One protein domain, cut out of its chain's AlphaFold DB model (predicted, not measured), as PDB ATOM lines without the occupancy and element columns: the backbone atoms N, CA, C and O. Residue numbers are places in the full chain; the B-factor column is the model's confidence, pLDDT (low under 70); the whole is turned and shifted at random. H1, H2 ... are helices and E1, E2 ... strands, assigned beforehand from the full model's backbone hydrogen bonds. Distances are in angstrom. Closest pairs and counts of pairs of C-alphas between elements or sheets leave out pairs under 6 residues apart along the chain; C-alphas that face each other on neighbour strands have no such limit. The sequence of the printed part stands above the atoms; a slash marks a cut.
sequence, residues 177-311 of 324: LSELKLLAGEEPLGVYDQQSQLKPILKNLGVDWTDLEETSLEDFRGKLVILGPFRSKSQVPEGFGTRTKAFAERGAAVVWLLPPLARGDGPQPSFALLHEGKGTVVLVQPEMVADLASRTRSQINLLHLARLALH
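AT A GLANCE: This is residues 177 to 311 of the 324 residues of an uncharacterized protein of Verrucomicrobia bacterium (UniProt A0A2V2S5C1). The core is one twisted sheet of six strands, with the long helix H5 over one face and H3 over the other, so three layers; H1 lies side by side with H5 near the E3, E1 and E2 part of the sheet, with H2 set across it and the short H4 near the start of H5. A long loop, residues 258 to 270 between E4 and E5, reaches out to one end of the longest span, its C-alphas 9 to 25 A from the mean of all C-alphas. The printed part has 135 residues, with five named helices and six named strands in the order H1 E1 H2 E2 E3 H3 E4 E5 E6 H4 H5. The sheet runs E2 E1 E3 E4 E6 E5 and is mixed, E5 being the antiparallel strand; the class is mixed, helices and strands. The whole is compact, with a radius of gyration of the C-alphas of 13.8 A and spans of 43 by 34 by 28 A.

HOW THE PARTS SIT: Begin at the sheet with E4, residues 253 to 257, and E3, residues 224 to 227: they are parallel at 16 degrees, and N 225 and O 253 are 2.8 A apart, within hydrogen-bond range. On the other side of E3, E1, residues 189 to 192, is parallel to it at 13 degrees, with N 226 and O 190 at 2.8 A. The edge strand E2, residues 209 to 211, is parallel to E1 at 31 degrees, with N 210 and O 189 at 2.8 A. Go back to E4 and find E6, residues 279 to 284, parallel to it at 17 degrees, with N 282 and O 254 at 2.8 A. E6 forms a hairpin with the other edge strand, E5, residues 271 to 276, antiparallel at 158 degrees, with N 274 and O 281 at 2.8 A. The sheet is twisted, its C-alphas up to 4.4 A off the best plane. H5, residues 296 to 310, is on the sheet at a height of 9.3 A, over E4 and only just not over E6, and runs along the strands, at 21 degrees to E4 on the local plane; its closest C-alpha to E4 is that of Ala 309, 4.9 A from Ala 253. H3, residues 240 to 249, is on the opposite face, at a height of 8.0 A over E4 and E6; its closest C-alphas to E6 are those of Ala 248 and Gly 279, 4.1 A apart. E3, H3 and E4 form a strand-helix-strand unit, two parallel neighbour strands with a helix between, and its crossover is right-handed; with H2, residues 199 to 205, E1 and E2 form another, also right-handed. H1, residues 177 to 184, touches H5 the same way at a shallow tilt of 4 degrees, the C-alphas of Leu 177 and Gln 299 being the closest at 6.5 A. H1 touches H2 about perpendicular, at 83 degrees, with Ser 178 and Leu 205 closest, their C-alphas 5.8 A apart. H2 only grazes the sheet, with residues 199 to 203. H4, residues 286 to 289, also only grazes it, and H5 touches H4 with residues 297 to 302 alone, the closest C-alphas being those of Val 289 and Ser 298 at 4.2 A. H3 and H5 are apart. In H2, H3 and H5 every O i to N i+4 pair is within hydrogen-bond range; in H1 it is 2 of 4, and H4 is too short for such a pair.

IN THESE COORDINATES: Find C-alpha 177 at (134.033, 114.173, 75.864), where H1 begins; it runs 11.4 A to C-alpha 184. E1 measures 9.9 A, as does H2, and E3 measures 10.2 A. H3 runs 14.2 A from C-alpha 240 at (127.679, 89.922, 78.049). E4 spans 13.2 A, E5 15.9 A and E6 16.0 A; E2 and H4 are the shorter ones. H5 is the longest helix, 21.5 A, and ends at C-alpha 310 at (121.507, 108.762, 83.633).

THE WHOLE: The two C-alphas farthest apart, those of Glu 186 and Gly 264, are 43.4 A apart. The printed part runs from 177 to 311 and has no cut. The links E2 to E3, E3 to H3 and E4 to E5 are long. The mean pLDDT of the printed part is 92.2, and no printed residue is under 70.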
ATOM      1  N   LEU A 177     134.085 115.362  75.007       96.94
ATOM      2  CA  LEU A 177     134.033 114.173  75.864       96.94
ATOM      3  C   LEU A 177     134.602 114.382  77.277       96.94
ATOM      4  O   LEU A 177     134.418 113.507  78.118       96.94
ATOM      5  N   SER A 178     135.218 115.529  77.581       96.00
ATOM      6  CA  SER A 178     135.575 115.875  78.967       96.00
ATOM      7  C   SER A 178     134.338 116.004  79.863       96.00
ATOM      8  O   SER A 178     134.424 115.757  81.064       96.00
ATOM      9  N   GLU A 179     133.165 116.281  79.284       96.38
ATOM     10  CA  GLU A 179     131.896 116.314  80.010       96.38
ATOM     11  C   GLU A 179     131.512 114.944  80.599       96.38
ATOM     12  O   GLU A 179     130.820 114.891  81.613       96.38
ATOM     13  N   LEU A 180     132.021 113.830  80.053       97.25
ATOM     14  CA  LEU A 180     131.805 112.504  80.645       97.25
ATOM     15  C   LEU A 180     132.291 112.432  82.097       97.25
ATOM     16  O   LEU A 180     131.695 111.703  82.883       97.25
ATOM     17  N   LYS A 181     133.306 113.221  82.475       95.88
ATOM     18  CA  LYS A 181     133.754 113.342  83.868       95.88
ATOM     19  C   LYS A 181     132.654 113.907  84.766       95.88
ATOM     20  O   LYS A 181     132.367 113.349  85.817       95.88
ATOM     21  N   LEU A 182     131.985 114.974  84.327       95.38
ATOM     22  CA  LEU A 182     130.866 115.572  85.064       95.38
ATOM     23  C   LEU A 182     129.688 114.592  85.164       95.38
ATOM     24  O   LEU A 182     129.069 114.455  86.221       95.38
ATOM     25  N   LEU A 183     129.412 113.863  84.079       96.44
ATOM     26  CA  LEU A 183     128.358 112.850  84.050       96.44
ATOM     27  C   LEU A 183     128.671 111.645  84.946       96.44
ATOM     28  O   LEU A 183     127.750 111.136  85.582       96.44
ATOM     29  N   ALA A 184     129.938 111.230  85.048       94.75
ATOM     30  CA  ALA A 184     130.417 110.158  85.929       94.75
ATOM     31  C   ALA A 184     130.545 110.586  87.407       94.75
ATOM     32  O   ALA A 184     130.418 109.747  88.296       94.75
ATOM     33  N   GLY A 185     130.593 111.892  87.693       92.50
ATOM     34  CA  GLY A 185     130.629 112.428  89.057       92.50
ATOM     35  C   GLY A 185     131.972 112.166  89.738       92.50
ATOM     36  O   GLY A 185     133.013 112.279  89.104       92.50
ATOM     37  N   GLU A 186     131.938 111.827  91.028       91.94
ATOM     38  CA  GLU A 186     133.148 111.522  91.814       91.94
ATOM     39  C   GLU A 186     133.726 110.131  91.510       91.94
ATOM     40  O   GLU A 186     134.878 109.843  91.830       91.94
ATOM     41  N   GLU A 187     132.928 109.249  90.909       94.31
ATOM     42  CA  GLU A 187     133.331 107.886  90.585       94.31
ATOM     43  C   GLU A 187     133.878 107.804  89.153       94.31
ATOM     44  O   GLU A 187     133.402 108.513  88.259       94.31
ATOM     45  N   PRO A 188     134.857 106.921  88.893       95.00
ATOM     46  CA  PRO A 188     135.390 106.740  87.552       95.00
ATOM     47  C   PRO A 188     134.337 106.158  86.602       95.00
ATOM     48  O   PRO A 188     133.494 105.337  86.976       95.00
ATOM     49  N   LEU A 189     134.433 106.544  85.331       97.12
ATOM     50  CA  LEU A 189     133.617 105.990  84.256       97.12
ATOM     51  C   LEU A 189     133.957 104.507  84.041       97.12
ATOM     52  O   LEU A 189     135.121 104.158  83.873       97.12
ATOM     53  N   GLY A 190     132.968 103.620  83.975       97.12
ATOM     54  CA  GLY A 190     133.206 102.237  83.558       97.12
ATOM     55  C   GLY A 190     133.371 102.161  82.043       97.12
ATOM     56  O   GLY A 190     132.472 102.585  81.320       97.12
ATOM     57  N   VAL A 191     134.487 101.628  81.538       97.19
ATOM     58  CA  VAL A 191     134.734 101.536  80.089       97.19
ATOM     59  C   VAL A 191     135.156 100.131  79.692       97.19
ATOM     60  O   VAL A 191     136.150  99.607  80.189       97.19
ATOM     61  N   TYR A 192     134.430  99.556  78.737       95.56
ATOM     62  CA  TYR A 192     134.825  98.356  78.004       95.56
ATOM     63  C   TYR A 192     135.081  98.747  76.542       95.56
ATOM     64  O   TYR A 192     134.126  98.986  75.811       95.56
ATOM     65  N   ASP A 193     136.339  98.846  76.105       94.00
ATOM     66  CA  ASP A 193     136.734  99.404  74.799       94.00
ATOM     67  C   ASP A 193     137.900  98.608  74.196       94.00
ATOM     68  O   ASP A 193     139.038  99.076  74.081       94.00
ATOM     69  N   GLN A 194     137.587  97.394  73.743       92.00
ATOM     70  CA  GLN A 194     138.559  96.495  73.112       92.00
ATOM     71  C   GLN A 194     139.195  97.082  71.845       92.00
ATOM     72  O   GLN A 194     140.200  96.579  71.344       92.00
ATOM     73  N   GLN A 195     138.565  98.100  71.261       90.88
ATOM     74  CA  GLN A 195     139.009  98.731  70.024       90.88
ATOM     75  C   GLN A 195     139.886  99.955  70.261       90.88
ATOM     76  O   GLN A 195     140.382 100.521  69.285       90.88
ATOM     77  N   SER A 196     140.106 100.338  71.524       93.50
ATOM     78  CA  SER A 196     140.868 101.529  71.899       93.50
ATOM     79  C   SER A 196     140.390 102.781  71.152       93.50
ATOM     80  O   SER A 196     141.198 103.615  70.744       93.50
ATOM     81  N   GLN A 197     139.081 102.908  70.921       92.75
ATOM     82  CA  GLN A 197     138.509 104.086  70.261       92.75
ATOM     83  C   GLN A 197     138.158 105.194  71.253       92.75
ATOM     84  O   GLN A 197     138.204 106.368  70.893       92.75
ATOM     85  N   LEU A 198     137.821 104.837  72.491       95.06
ATOM     86  CA  LEU A 198     137.398 105.751  73.544       95.06
ATOM     87  C   LEU A 198     138.513 105.980  74.573       95.06
ATOM     88  O   LEU A 198     138.824 107.133  74.872       95.06
ATOM     89  N   LYS A 199     139.166 104.919  75.070       95.88
ATOM     90  CA  LYS A 199     140.197 105.000  76.128       95.88
ATOM     91  C   LYS A 199     141.321 106.003  75.813       95.88
ATOM     92  O   LYS A 199     141.624 106.824  76.680       95.88
ATOM     93  N   PRO A 200     141.914 106.048  74.599       96.19
ATOM     94  CA  PRO A 200     142.943 107.047  74.289       96.19
ATOM     95  C   PRO A 200     142.424 108.487  74.327       96.19
ATOM     96  O   PRO A 200     143.151 109.394  74.729       96.19
ATOM     97  N   ILE A 201     141.164 108.704  73.933       95.50
ATOM     98  CA  ILE A 201     140.542 110.031  73.968       95.50
ATOM     99  C   ILE A 201     140.335 110.460  75.424       95.50
ATOM    100  O   ILE A 201     140.717 111.571  75.784       95.50
ATOM    101  N   LEU A 202     139.805 109.572  76.272       96.69
ATOM    102  CA  LEU A 202     139.617 109.837  77.702       96.69
ATOM    103  C   LEU A 202     140.942 110.151  78.404       96.69
ATOM    104  O   LEU A 202     141.026 111.136  79.138       96.69
ATOM    105  N   LYS A 203     141.996 109.382  78.096       96.81
ATOM    106  CA  LYS A 203     143.357 109.619  78.595       96.81
ATOM    107  C   LYS A 203     143.852 111.023  78.267       96.81
ATOM    108  O   LYS A 203     144.335 111.725  79.150       96.81
ATOM    109  N   ASN A 204     143.717 111.439  77.008       95.75
ATOM    110  CA  ASN A 204     144.155 112.761  76.555       95.75
ATOM    111  C   ASN A 204     143.352 113.902  77.197       95.75
ATOM    112  O   ASN A 204     143.865 115.010  77.326       95.75
ATOM    113  N   LEU A 205     142.104 113.636  77.586       96.19
ATOM    114  CA  LEU A 205     141.212 114.604  78.224       96.19
ATOM    115  C   LEU A 205     141.283 114.588  79.760       96.19
ATOM    116  O   LEU A 205     140.606 115.399  80.389       96.19
ATOM    117  N   GLY A 206     142.073 113.695  80.368       95.50
ATOM    118  CA  GLY A 206     142.166 113.568  81.828       95.50
ATOM    119  C   GLY A 206     140.851 113.135  82.488       95.50
ATOM    120  O   GLY A 206     140.538 113.568  83.600       95.50
ATOM    121  N   VAL A 207     140.050 112.336  81.778       96.81
ATOM    122  CA  VAL A 207     138.849 111.697  82.328       96.81
ATOM    123  C   VAL A 207     139.276 110.375  82.947       96.81
ATOM    124  O   VAL A 207     139.924 109.586  82.269       96.81
ATOM    125  N   ASP A 208     138.915 110.132  84.203       96.19
ATOM    126  CA  ASP A 208     139.241 108.891  84.904       96.19
ATOM    127  C   ASP A 208     138.265 107.772  84.507       96.19
ATOM    128  O   ASP A 208     137.050 107.990  84.422       96.19
ATOM    129  N   TRP A 209     138.783 106.566  84.262       96.56
ATOM    130  CA  TRP A 209     137.963 105.391  83.966       96.56
ATOM    131  C   TRP A 209     138.463 104.135  84.680       96.56
ATOM    132  O   TRP A 209     139.653 103.974  84.951       96.56
ATOM    133  N   THR A 210     137.536 103.219  84.940       96.56
ATOM    134  CA  THR A 210     137.815 101.839  85.330       96.56
ATOM    135  C   THR A 210     137.758 100.964  84.087       96.56
ATOM    136  O   THR A 210     136.761 100.970  83.360       96.56
ATOM    137  N   ASP A 211     138.827 100.211  83.842       95.25
ATOM    138  CA  ASP A 211     138.884  99.272  82.729       95.25
ATOM    139  C   ASP A 211     138.077  98.008  83.046       95.25
ATOM    140  O   ASP A 211     138.482  97.180  83.866       95.25
ATOM    141  N   LEU A 212     136.925  97.861  82.398       93.81
ATOM    142  CA  LEU A 212     136.021  96.727  82.592       93.81
ATOM    143  C   LEU A 212     136.444  95.477  81.803       93.81
ATOM    144  O   LEU A 212     135.752  94.461  81.856       93.81
ATOM    145  N   GLU A 213     137.543  95.539  81.047       90.88
ATOM    146  CA  GLU A 213     138.163  94.354  80.438       90.88
ATOM    147  C   GLU A 213     139.039  93.600  81.444       90.88
ATOM    148  O   GLU A 213     139.135  92.375  81.371       90.88
ATOM    149  N   GLU A 214     139.634  94.323  82.393       86.31
ATOM    150  CA  GLU A 214     140.521  93.776  83.426       86.31
ATOM    151  C   GLU A 214     139.821  93.648  84.786       86.31
ATOM    152  O   GLU A 214     140.089  92.717  85.547       86.31
ATOM    153  N   THR A 215     138.912  94.574  85.098       82.56
ATOM    154  CA  THR A 215     138.225  94.627  86.392       82.56
ATOM    155  C   THR A 215     137.028  93.687  86.410       82.56
ATOM    156  O   THR A 215     136.243  93.632  85.458       82.56
ATOM    157  N   SER A 216     136.832  92.983  87.526       73.88
ATOM    158  CA  SER A 216     135.618  92.199  87.716       73.88
ATOM    159  C   SER A 216     134.394  93.125  87.758       73.88
ATOM    160  O   SER A 216     134.391  94.209  88.343       73.88
ATOM    161  N   LEU A 217     133.313  92.698  87.118       70.38
ATOM    162  CA  LEU A 217     132.092  93.500  86.993       70.38
ATOM    163  C   LEU A 217     131.423  93.718  88.350       70.38
ATOM    164  O   LEU A 217     130.672  94.677  88.539       70.38
ATOM    165  N   GLU A 218     131.678  92.814  89.290       74.19
ATOM    166  CA  GLU A 218     131.154  92.843  90.647       74.19
ATOM    167  C   GLU A 218     131.788  93.961  91.480       74.19
ATOM    168  O   GLU A 218     131.112  94.505  92.357       74.19
ATOM    169  N   ASP A 219     133.008  94.383  91.140       84.88
ATOM    170  CA  ASP A 219     133.771  95.398  91.876       84.88
ATOM    171  C   ASP A 219     133.471  96.827  91.426       84.88
ATOM    172  O   ASP A 219     133.684  97.780  92.176       84.88
ATOM    173  N   PHE A 220     132.924  97.002  90.223       91.00
ATOM    174  CA  PHE A 220     132.557  98.326  89.745       91.00
ATOM    175  C   PHE A 220     131.390  98.905  90.564       91.00
ATOM    176  O   PHE A 220     130.370  98.244  90.808       91.00
ATOM    177  N   ARG A 221     131.555 100.157  90.996       88.31
ATOM    178  CA  ARG A 221     130.576 100.913  91.794       88.31
ATOM    179  C   ARG A 221     130.131 102.221  91.142       88.31
ATOM    180  O   ARG A 221     129.213 102.832  91.660       88.31
ATOM    181  N   GLY A 222     130.725 102.584  90.002       93.25
ATOM    182  CA  GLY A 222     130.424 103.817  89.285       93.25
ATOM    183  C   GLY A 222     128.976 103.918  88.795       93.25
ATOM    184  O   GLY A 222     128.334 102.914  88.472       93.25
ATOM    185  N   LYS A 223     128.476 105.147  88.646       95.69
ATOM    186  CA  LYS A 223     127.125 105.406  88.112       95.69
ATOM    187  C   LYS A 223     126.978 105.346  86.588       95.69
ATOM    188  O   LYS A 223     125.848 105.291  86.116       95.69
ATOM    189  N   LEU A 224     128.062 105.394  85.808       97.81
ATOM    190  CA  LEU A 224     128.005 105.418  84.339       97.81
ATOM    191  C   LEU A 224     128.969 104.400  83.727       97.81
ATOM    192  O   LEU A 224     130.137 104.331  84.109       97.81
ATOM    193  N   VAL A 225     128.477 103.650  82.742       97.44
ATOM    194  CA  VAL A 225     129.223 102.621  82.016       97.44
ATOM    195  C   VAL A 225     129.049 102.797  80.508       97.44
ATOM    196  O   VAL A 225     127.931 102.977  80.030       97.44
ATOM    197  N   ILE A 226     130.140 102.690  79.749       97.81
ATOM    198  CA  ILE A 226     130.137 102.633  78.282       97.81
ATOM    199  C   ILE A 226     130.721 101.289  77.838       97.81
ATOM    200  O   ILE A 226     131.855 100.946  78.180       97.81
ATOM    201  N   LEU A 227     129.934 100.531  77.073       96.31
ATOM    202  CA  LEU A 227     130.285  99.203  76.581       96.31
ATOM    203  C   LEU A 227     130.432  99.214  75.059       96.31
ATOM    204  O   LEU A 227     129.454  99.427  74.342       96.31
ATOM    205  N   GLY A 228     131.638  98.935  74.574       93.44
ATOM    206  CA  GLY A 228     132.013  98.959  73.163       93.44
ATOM    207  C   GLY A 228     132.882 100.174  72.796       93.44
ATOM    208  O   GLY A 228     133.266 100.959  73.664       93.44
ATOM    209  N   PRO A 229     133.181 100.364  71.498       92.94
ATOM    210  CA  PRO A 229     132.531  99.725  70.350       92.94
ATOM    211  C   PRO A 229     133.041  98.307  70.036       92.94
ATOM    212  O   PRO A 229     134.134  97.915  70.439       92.94
ATOM    213  N   PHE A 230     132.259  97.559  69.250       92.44
ATOM    214  CA  PHE A 230     132.613  96.235  68.716       92.44
ATOM    215  C   PHE A 230     132.713  96.289  67.184       92.44
ATOM    216  O   PHE A 230     131.935  96.979  66.533       92.44
ATOM    217  N   ARG A 231     133.638  95.536  66.578       90.12
ATOM    218  CA  ARG A 231     133.753  95.368  65.114       90.12
ATOM    219  C   ARG A 231     132.761  94.354  64.555       90.12
ATOM    220  O   ARG A 231     132.385  94.446  63.392       90.12
ATOM    221  N   SER A 232     132.383  93.358  65.350       90.62
ATOM    222  CA  SER A 232     131.516  92.256  64.929       90.62
ATOM    223  C   SER A 232     130.853  91.580  66.128       90.62
ATOM    224  O   SER A 232     131.332  91.680  67.258       90.62
ATOM    225  N   LYS A 233     129.775  90.820  65.875       89.44
ATOM    226  CA  LYS A 233     129.074  90.028  66.905       89.44
ATOM    227  C   LYS A 233     130.005  89.046  67.634       89.44
ATOM    228  O   LYS A 233     129.826  88.817  68.819       89.44
ATOM    229  N   SER A 234     131.035  88.526  66.960       89.75
ATOM    230  CA  SER A 234     132.011  87.594  67.546       89.75
ATOM    231  C   SER A 234     132.918  88.208  68.619       89.75
ATOM    232  O   SER A 234     133.571  87.464  69.341       89.75
ATOM    233  N   GLN A 235     133.004  89.541  68.705       90.06
ATOM    234  CA  GLN A 235     133.757  90.219  69.765       90.06
ATOM    235  C   GLN A 235     132.940  90.412  71.040       90.06
ATOM    236  O   GLN A 235     133.517  90.714  72.079       90.06
ATOM    237  N   VAL A 236     131.616  90.246  70.977       91.56
ATOM    238  CA  VAL A 236     130.760  90.334  72.158       91.56
ATOM    239  C   VAL A 236     130.940  89.045  72.963       91.56
ATOM    240  O   VAL A 236     130.604  87.973  72.455       91.56
ATOM    241  N   PRO A 237     131.466  89.108  74.199       89.69
ATOM    242  CA  PRO A 237     131.684  87.912  74.999       89.69
ATOM    243  C   PRO A 237     130.385  87.158  75.312       89.69
ATOM    244  O   PRO A 237     129.304  87.743  75.402       89.69
ATOM    245  N   GLU A 238     130.487  85.858  75.579       88.75
ATOM    246  CA  GLU A 238     129.334  85.081  76.038       88.75
ATOM    247  C   GLU A 238     128.787  85.636  77.369       88.75
ATOM    248  O   GLU A 238     129.535  86.100  78.239       88.75
ATOM    249  N   GLY A 239     127.458  85.671  77.507       87.88
ATOM    250  CA  GLY A 239     126.782  86.214  78.690       87.88
ATOM    251  C   GLY A 239     126.932  87.729  78.887       87.88
ATOM    252  O   GLY A 239     126.554  88.240  79.939       87.88
ATOM    253  N   PHE A 240     127.477  88.474  77.915       90.19
ATOM    254  CA  PHE A 240     127.679  89.922  78.049       90.19
ATOM    255  C   PHE A 240     126.366  90.683  78.276       90.19
ATOM    256  O   PHE A 240     126.340  91.596  79.086       90.19
ATOM    257  N   GLY A 241     125.254  90.253  77.670       91.06
ATOM    258  CA  GLY A 241     123.932  90.837  77.944       91.06
ATOM    259  C   GLY A 241     123.508  90.711  79.414       91.06
ATOM    260  O   GLY A 241     123.089  91.695  80.017       91.06
ATOM    261  N   THR A 242     123.698  89.537  80.024       91.75
ATOM    262  CA  THR A 242     123.432  89.312  81.458       91.75
ATOM    263  C   THR A 242     124.301  90.215  82.332       91.75
ATOM    264  O   THR A 242     123.829  90.795  83.306       91.75
ATOM    265  N   ARG A 243     125.568  90.388  81.949       90.19
ATOM    266  CA  ARG A 243     126.511  91.280  82.634       90.19
ATOM    267  C   ARG A 243     126.112  92.751  82.524       90.19
ATOM    268  O   ARG A 243     126.113  93.461  83.525       90.19
ATOM    269  N   THR A 244     125.722  93.189  81.329       92.25
ATOM    270  CA  THR A 244     125.182  94.528  81.076       92.25
ATOM    271  C   THR A 244     123.965  94.799  81.952       92.25
ATOM    272  O   THR A 244     123.886  95.842  82.601       92.25
ATOM    273  N   LYS A 245     123.050  93.829  82.035       92.88
ATOM    274  CA  LYS A 245     121.865  93.910  82.886       92.88
ATOM    275  C   LYS A 245     122.228  94.076  84.365       92.88
ATOM    276  O   LYS A 245     121.679  94.948  85.030       92.88
ATOM    277  N   ALA A 246     123.211  93.323  84.858       92.19
ATOM    278  CA  ALA A 246     123.658  93.397  86.250       92.19
ATOM    279  C   ALA A 246     124.247  94.769  86.647       92.19
ATOM    280  O   ALA A 246     124.190  95.157  87.816       92.19
ATOM    281  N   PHE A 247     124.819  95.536  85.709       93.00
ATOM    282  CA  PHE A 247     125.180  96.936  85.973       93.00
ATOM    283  C   PHE A 247     123.945  97.794  86.232       93.00
ATOM    284  O   PHE A 247     123.879  98.490  87.247       93.00
ATOM    285  N   ALA A 248     122.960  97.710  85.342       93.56
ATOM    286  CA  ALA A 248     121.746  98.501  85.447       93.56
ATOM    287  C   ALA A 248     120.899  98.115  86.669       93.56
ATOM    288  O   ALA A 248     120.450  98.998  87.395       93.56
ATOM    289  N   GLU A 249     120.783  96.826  87.001       93.50
ATOM    290  CA  GLU A 249     120.062  96.372  88.199       93.50
ATOM    291  C   GLU A 249     120.634  96.980  89.496       93.50
ATOM    292  O   GLU A 249     119.881  97.293  90.423       93.50
ATOM    293  N   ARG A 250     121.951  97.239  89.539       91.19
ATOM    294  CA  ARG A 250     122.638  97.930  90.648       91.19
ATOM    295  C   ARG A 250     122.486  99.455  90.631       91.19
ATOM    296  O   ARG A 250     122.909 100.109  91.579       91.19
ATOM    297  N   GLY A 251     121.852 100.013  89.605       92.00
ATOM    298  CA  GLY A 251     121.584 101.443  89.465       92.00
ATOM    299  C   GLY A 251     122.545 102.191  88.546       92.00
ATOM    300  O   GLY A 251     122.425 103.408  88.442       92.00
ATOM    301  N   ALA A 252     123.473 101.509  87.869       94.56
ATOM    302  CA  ALA A 252     124.334 102.175  86.898       94.56
ATOM    303  C   ALA A 252     123.563 102.503  85.609       94.56
ATOM    304  O   ALA A 252     122.773 101.706  85.098       94.56
ATOM    305  N   ALA A 253     123.830 103.674  85.049       97.06
ATOM    306  CA  ALA A 253     123.458 104.026  83.691       97.06
ATOM    307  C   ALA A 253     124.426 103.355  82.712       97.06
ATOM    308  O   ALA A 253     125.643 103.471  82.864       97.06
ATOM    309  N   VAL A 254     123.907 102.665  81.698       97.62
ATOM    310  CA  VAL A 254     124.732 101.925  80.738       97.62
ATOM    311  C   VAL A 254     124.459 102.400  79.321       97.62
ATOM    312  O   VAL A 254     123.326 102.377  78.858       97.62
ATOM    313  N   VAL A 255     125.510 102.773  78.599       98.06
ATOM    314  CA  VAL A 255     125.483 102.996  77.152       98.06
ATOM    315  C   VAL A 255     126.126 101.787  76.486       98.06
ATOM    316  O   VAL A 255     127.339 101.597  76.572       98.06
ATOM    317  N   TRP A 256     125.323 100.953  75.831       96.94
ATOM    318  CA  TRP A 256     125.795  99.753  75.152       96.94
ATOM    319  C   TRP A 256     125.799  99.953  73.639       96.94
ATOM    320  O   TRP A 256     124.757  99.941  72.983       96.94
ATOM    321  N   LEU A 257     126.999 100.114  73.084       95.81
ATOM    322  CA  LEU A 257     127.231 100.189  71.649       95.81
ATOM    323  C   LEU A 257     127.121  98.779  71.069       95.81
ATOM    324  O   LEU A 257     127.937  97.911  71.372       95.81
ATOM    325  N   LEU A 258     126.095  98.533  70.265       93.56
ATOM    326  CA  LEU A 258     125.862  97.241  69.639       93.56
ATOM    327  C   LEU A 258     126.926  96.959  68.562       93.56
ATOM    328  O   LEU A 258     127.480  97.889  67.968       93.56
ATOM    329  N   PRO A 259     127.241  95.682  68.281       92.56
ATOM    330  CA  PRO A 259     128.050  95.336  67.119       92.56
ATOM    331  C   PRO A 259     127.315  95.697  65.814       92.56
ATOM    332  O   PRO A 259     126.083  95.663  65.789       92.56
ATOM    333  N   PRO A 260     128.045  95.960  64.713       89.94
ATOM    334  CA  PRO A 260     127.444  96.241  63.415       89.94
ATOM    335  C   PRO A 260     126.470  95.147  62.975       89.94
ATOM    336  O   PRO A 260     126.719  93.949  63.169       89.94
ATOM    337  N   LEU A 261     125.370  95.571  62.355       85.31
ATOM    338  CA  LEU A 261     124.352  94.673  61.819       85.31
ATOM    339  C   LEU A 261     124.909  93.834  60.661       85.31
ATOM    340  O   LEU A 261     125.727  94.293  59.859       85.31
ATOM    341  N   ALA A 262     124.456  92.585  60.564       80.81
ATOM    342  CA  ALA A 262     124.782  91.735  59.427       80.81
ATOM    343  C   ALA A 262     123.939  92.138  58.207       80.81
ATOM    344  O   ALA A 262     122.824  92.648  58.335       80.81
ATOM    345  N   ARG A 263     124.446  91.875  56.995       70.12
ATOM    346  CA  ARG A 263     123.650  92.066  55.773       70.12
ATOM    347  C   ARG A 263     122.400  91.181  55.845       70.12
ATOM    348  O   ARG A 263     122.531  89.965  55.933       70.12
ATOM    349  N   GLY A 264     121.222  91.797  55.773       70.81
ATOM    350  CA  GLY A 264     119.931  91.111  55.872       70.81
ATOM    351  C   GLY A 264     119.244  91.244  57.233       70.81
ATOM    352  O   GLY A 264     118.079  90.867  57.338       70.81
ATOM    353  N   ASP A 265     119.907  91.821  58.242       75.25
ATOM    354  CA  ASP A 265     119.220  92.272  59.455       75.25
ATOM    355  C   ASP A 265     118.225  93.386  59.051       75.25
ATOM    356  O   ASP A 265     118.564  94.306  58.300       75.25
ATOM    357  N   GLY A 266     116.964  93.261  59.481       75.31
ATOM    358  CA  GLY A 266     115.915  94.243  59.191       75.31
ATOM    359  C   GLY A 266     116.212  95.627  59.791       75.31
ATOM    360  O   GLY A 266     117.142  95.772  60.588       75.31
ATOM    361  N   PRO A 267     115.425  96.661  59.442       78.25
ATOM    362  CA  PRO A 267     115.624  97.997  59.993       78.25
ATOM    363  C   PRO A 267     115.487  97.977  61.522       78.25
ATOM    364  O   PRO A 267     114.493  97.489  62.058       78.25
ATOM    365  N   GLN A 268     116.483  98.525  62.217       81.00
ATOM    366  CA  GLN A 268     116.483  98.701  63.670       81.00
ATOM    367  C   GLN A 268     116.485 100.191  64.026       81.00
ATOM    368  O   GLN A 268     117.011 101.003  63.258       81.00
ATOM    369  N   PRO A 269     115.915 100.578  65.181       87.12
ATOM    370  CA  PRO A 269     116.031 101.949  65.659       87.12
ATOM    371  C   PRO A 269     117.501 102.294  65.931       87.12
ATOM    372  O   PRO A 269     118.296 101.428  66.302       87.12
ATOM    373  N   SER A 270     117.860 103.571  65.776       91.38
ATOM    374  CA  SER A 270     119.229 104.046  66.022       91.38
ATOM    375  C   SER A 270     119.663 103.843  67.478       91.38
ATOM    376  O   SER A 270     120.837 103.596  67.739       91.38
ATOM    377  N   PHE A 271     118.717 103.903  68.417       94.38
ATOM    378  CA  PHE A 271     118.916 103.495  69.802       94.38
ATOM    379  C   PHE A 271     117.594 103.040  70.440       94.38
ATOM    380  O   PHE A 271     116.516 103.343  69.925       94.38
ATOM    381  N   ALA A 272     117.673 102.334  71.566       92.81
ATOM    382  CA  ALA A 272     116.527 101.936  72.382       92.81
ATOM    383  C   ALA A 272     116.854 102.039  73.878       92.81
ATOM    384  O   ALA A 272     118.009 101.885  74.273       92.81
ATOM    385  N   LEU A 273     115.833 102.286  74.702       93.56
ATOM    386  CA  LEU A 273     115.945 102.335  76.160       93.56
ATOM    387  C   LEU A 273     115.382 101.057  76.774       93.56
ATOM    388  O   LEU A 273     114.264 100.658  76.453       93.56
ATOM    389  N   LEU A 274     116.146 100.447  77.676       91.94
ATOM    390  CA  LEU A 274     115.727  99.320  78.497       91.94
ATOM    391  C   LEU A 274     115.894  99.693  79.967       91.94
ATOM    392  O   LEU A 274     117.001  99.976  80.426       91.94
ATOM    393  N   HIS A 275     114.789  99.698  80.703       90.50
ATOM    394  CA  HIS A 275     114.813  99.888  82.148       90.50
ATOM    395  C   HIS A 275     115.090  98.553  82.825       90.50
ATOM    396  O   HIS A 275     114.351  97.594  82.621       90.50
ATOM    397  N   GLU A 276     116.148  98.505  83.628       88.06
ATOM    398  CA  GLU A 276     116.595  97.281  84.288       88.06
ATOM    399  C   GLU A 276     116.902  97.588  85.753       88.06
ATOM    400  O   GLU A 276     117.881  98.258  86.082       88.06
ATOM    401  N   GLY A 277     116.022  97.138  86.649       87.50
ATOM    402  CA  GLY A 277     116.080  97.469  88.071       87.50
ATOM    403  C   GLY A 277     116.045  98.982  88.321       87.50
ATOM    404  O   GLY A 277     115.050  99.638  88.026       87.50
ATOM    405  N   LYS A 278     117.116  99.525  88.916       87.81
ATOM    406  CA  LYS A 278     117.235 100.959  89.242       87.81
ATOM    407  C   LYS A 278     117.923 101.784  88.150       87.81
ATOM    408  O   LYS A 278     117.915 103.007  88.231       87.81
ATOM    409  N   GLY A 279     118.561 101.126  87.188       92.50
ATOM    410  CA  GLY A 279     119.340 101.750  86.128       92.50
ATOM    411  C   GLY A 279     118.637 101.683  84.778       92.50
ATOM    412  O   GLY A 279     117.527 101.167  84.630       92.50
ATOM    413  N   THR A 280     119.307 102.226  83.768       95.44
ATOM    414  CA  THR A 280     118.831 102.210  82.383       95.44
ATOM    415  C   THR A 280     119.965 101.799  81.462       95.44
ATOM    416  O   THR A 280     121.083 102.300  81.580       95.44
ATOM    417  N   VAL A 281     119.661 100.899  80.530       96.56
ATOM    418  CA  VAL A 281     120.543 100.516  79.432       96.56
ATOM    419  C   VAL A 281     120.053 101.196  78.161       96.56
ATOM    420  O   VAL A 281     118.922 100.993  77.724       96.56
ATOM    421  N   VAL A 282     120.919 101.985  77.541       96.75
ATOM    422  CA  VAL A 282     120.711 102.560  76.214       96.75
ATOM    423  C   VAL A 282     121.435 101.672  75.216       96.75
ATOM    424  O   VAL A 282     122.664 101.636  75.193       96.75
ATOM    425  N   LEU A 283     120.682 100.935  74.406       95.38
ATOM    426  CA  LEU A 283     121.220 100.175  73.282       95.38
ATOM    427  C   LEU A 283     121.441 101.130  72.115       95.38
ATOM    428  O   LEU A 283     120.512 101.840  71.746       95.38
ATOM    429  N   VAL A 284     122.634 101.153  71.530       95.94
ATOM    430  CA  VAL A 284     123.029 102.163  70.538       95.94
ATOM    431  C   VAL A 284     123.585 101.484  69.297       95.94
ATOM    432  O   VAL A 284     124.500 100.670  69.400       95.94
ATOM    433  N   GLN A 285     123.087 101.850  68.119       94.25
ATOM    434  CA  GLN A 285     123.685 101.410  66.858       94.25
ATOM    435  C   GLN A 285     125.075 102.043  66.682       94.25
ATOM    436  O   GLN A 285     125.232 103.251  66.908       94.25
ATOM    437  N   PRO A 286     126.095 101.273  66.269       92.12
ATOM    438  CA  PRO A 286     127.481 101.741  66.250       92.12
ATOM    439  C   PRO A 286     127.696 102.951  65.330       92.12
ATOM    440  O   PRO A 286     128.567 103.782  65.590       92.12
ATOM    441  N   GLU A 287     126.870 103.121  64.296       92.00
ATOM    442  CA  GLU A 287     126.931 104.245  63.359       92.00
ATOM    443  C   GLU A 287     126.682 105.596  64.040       92.00
ATOM    444  O   GLU A 287     127.208 106.614  63.581       92.00
ATOM    445  N   MET A 288     125.930 105.622  65.149       93.31
ATOM    446  CA  MET A 288     125.667 106.849  65.904       93.31
ATOM    447  C   MET A 288     126.924 107.433  66.546       93.31
ATOM    448  O   MET A 288     126.980 108.641  66.773       93.31
ATOM    449  N   VAL A 289     127.909 106.590  66.852       94.19
ATOM    450  CA  VAL A 289     129.130 106.968  67.572       94.19
ATOM    451  C   VAL A 289     130.401 106.571  66.814       94.19
ATOM    452  O   VAL A 289     131.484 106.568  67.382       94.19
ATOM    453  N   ALA A 290     130.306 106.260  65.520       92.00
ATOM    454  CA  ALA A 290     131.460 105.869  64.715       92.00
ATOM    455  C   ALA A 290     132.495 107.004  64.593       92.00
ATOM    456  O   ALA A 290     132.132 108.177  64.490       92.00
ATOM    457  N   ASP A 291     133.781 106.652  64.553       91.88
ATOM    458  CA  ASP A 291     134.925 107.573  64.460       91.88
ATOM    459  C   ASP A 291     134.909 108.709  65.503       91.88
ATOM    460  O   ASP A 291     135.055 109.890  65.167       91.88
ATOM    461  N   LEU A 292     134.750 108.361  66.785       92.25
ATOM    462  CA  LEU A 292     134.707 109.316  67.907       92.25
ATOM    463  C   LEU A 292     135.824 110.366  67.874       92.25
ATOM    464  O   LEU A 292     135.585 111.520  68.218       92.25
ATOM    465  N   ALA A 293     137.032 109.996  67.447       90.88
ATOM    466  CA  ALA A 293     138.176 110.903  67.421       90.88
ATOM    467  C   ALA A 293     138.022 112.068  66.426       90.88
ATOM    468  O   ALA A 293     138.579 113.139  66.655       90.88
ATOM    469  N   SER A 294     137.291 111.878  65.323       89.69
ATOM    470  CA  SER A 294     137.239 112.840  64.213       89.69
ATOM    471  C   SER A 294     135.846 113.407  63.944       89.69
ATOM    472  O   SER A 294     135.732 114.477  63.341       89.69
ATOM    473  N   ARG A 295     134.778 112.737  64.394       93.62
ATOM    474  CA  ARG A 295     133.397 113.156  64.138       93.62
ATOM    475  C   ARG A 295     132.781 113.854  65.346       93.62
ATOM    476  O   ARG A 295     132.404 113.223  66.331       93.62
ATOM    477  N   THR A 296     132.558 115.159  65.208       95.12
ATOM    478  CA  THR A 296     131.873 115.993  66.209       95.12
ATOM    479  C   THR A 296     130.504 115.439  66.585       95.12
ATOM    480  O   THR A 296     130.186 115.306  67.764       95.12
ATOM    481  N   ARG A 297     129.710 115.027  65.587       94.75
ATOM    482  CA  ARG A 297     128.377 114.454  65.814       94.75
ATOM    483  C   ARG A 297     128.420 113.172  66.646       94.75
ATOM    484  O   ARG A 297     127.552 112.990  67.489       94.75
ATOM    485  N   SER A 298     129.429 112.327  66.457       96.12
ATOM    486  CA  SER A 298     129.589 111.086  67.219       96.12
ATOM    487  C   SER A 298     129.849 111.355  68.698       96.12
ATOM    488  O   SER A 298     129.258 110.698  69.552       96.12
ATOM    489  N   GLN A 299     130.669 112.364  69.015       96.94
ATOM    490  CA  GLN A 299     130.895 112.772  70.405       96.94
ATOM    491  C   GLN A 299     129.635 113.383  71.035       96.94
ATOM    492  O   GLN A 299     129.281 113.021  72.155       96.94
ATOM    493  N   ILE A 300     128.915 114.251  70.310       96.12
ATOM    494  CA  ILE A 300     127.638 114.828  70.772       96.12
ATOM    495  C   ILE A 300     126.609 113.728  71.042       96.12
ATOM    496  O   ILE A 300     125.945 113.746  72.077       96.12
ATOM    497  N   ASN A 301     126.494 112.758  70.132       96.56
ATOM    498  CA  ASN A 301     125.591 111.627  70.288       96.56
ATOM    499  C   ASN A 301     125.950 110.809  71.530       96.56
ATOM    500  O   ASN A 301     125.061 110.512  72.321       96.56
ATOM    501  N   LEU A 302     127.231 110.495  71.747       97.69
ATOM    502  CA  LEU A 302     127.662 109.754  72.934       97.69
ATOM    503  C   LEU A 302     127.299 110.491  74.231       97.69
ATOM    504  O   LEU A 302     126.745 109.878  75.141       97.69
ATOM    505  N   LEU A 303     127.543 111.803  74.299       97.56
ATOM    506  CA  LEU A 303     127.154 112.622  75.452       97.56
ATOM    507  C   LEU A 303     125.638 112.639  75.652       97.56
ATOM    508  O   LEU A 303     125.161 112.487  76.773       97.56
ATOM    509  N   HIS A 304     124.869 112.796  74.574       96.31
ATOM    510  CA  HIS A 304     123.411 112.759  74.639       96.31
ATOM    511  C   HIS A 304     122.899 111.415  75.175       96.31
ATOM    512  O   HIS A 304     122.073 111.398  76.085       96.31
ATOM    513  N   LEU A 305     123.431 110.302  74.668       97.12
ATOM    514  CA  LEU A 305     123.060 108.950  75.084       97.12
ATOM    515  C   LEU A 305     123.469 108.673  76.536       97.12
ATOM    516  O   LEU A 305     122.702 108.060  77.271       97.12
ATOM    517  N   ALA A 306     124.622 109.179  76.984       97.62
ATOM    518  CA  ALA A 306     125.046 109.093  78.381       97.62
ATOM    519  C   ALA A 306     124.117 109.884  79.317       97.62
ATOM    520  O   ALA A 306     123.700 109.363  80.352       97.62
ATOM    521  N   ARG A 307     123.732 111.114  78.944       96.62
ATOM    522  CA  ARG A 307     122.743 111.900  79.707       96.62
ATOM    523  C   ARG A 307     121.391 111.193  79.757       96.62
ATOM    524  O   ARG A 307     120.780 111.145  80.817       96.62
ATOM    525  N   LEU A 308     120.956 110.613  78.639       94.94
ATOM    526  CA  LEU A 308     119.704 109.864  78.554       94.94
ATOM    527  C   LEU A 308     119.729 108.586  79.407       94.94
ATOM    528  O   LEU A 308     118.718 108.241  80.007       94.94
ATOM    529  N   ALA A 309     120.874 107.906  79.500       95.94
ATOM    530  CA  ALA A 309     121.051 106.742  80.368       95.94
ATOM    531  C   ALA A 309     120.941 107.111  81.859       95.94
ATOM    532  O   ALA A 309     120.353 106.367  82.642       95.94
ATOM    533  N   LEU A 310     121.510 108.257  82.251       95.38
ATOM    534  CA  LEU A 310     121.507 108.762  83.633       95.38
ATOM    535  C   LEU A 310     120.160 109.362  84.045       95.38
ATOM    536  O   LEU A 310     119.735 109.226  85.191       95.38
ATOM    537  N   HIS A 311     119.500 110.037  83.111       92.81
ATOM    538  CA  HIS A 311     118.231 110.722  83.312       92.81
ATOM    539  C   HIS A 311     117.275 110.323  82.188       92.81
ATOM    540  O   HIS A 311     117.048 111.106  81.258       92.81
TER     541      HIS A 311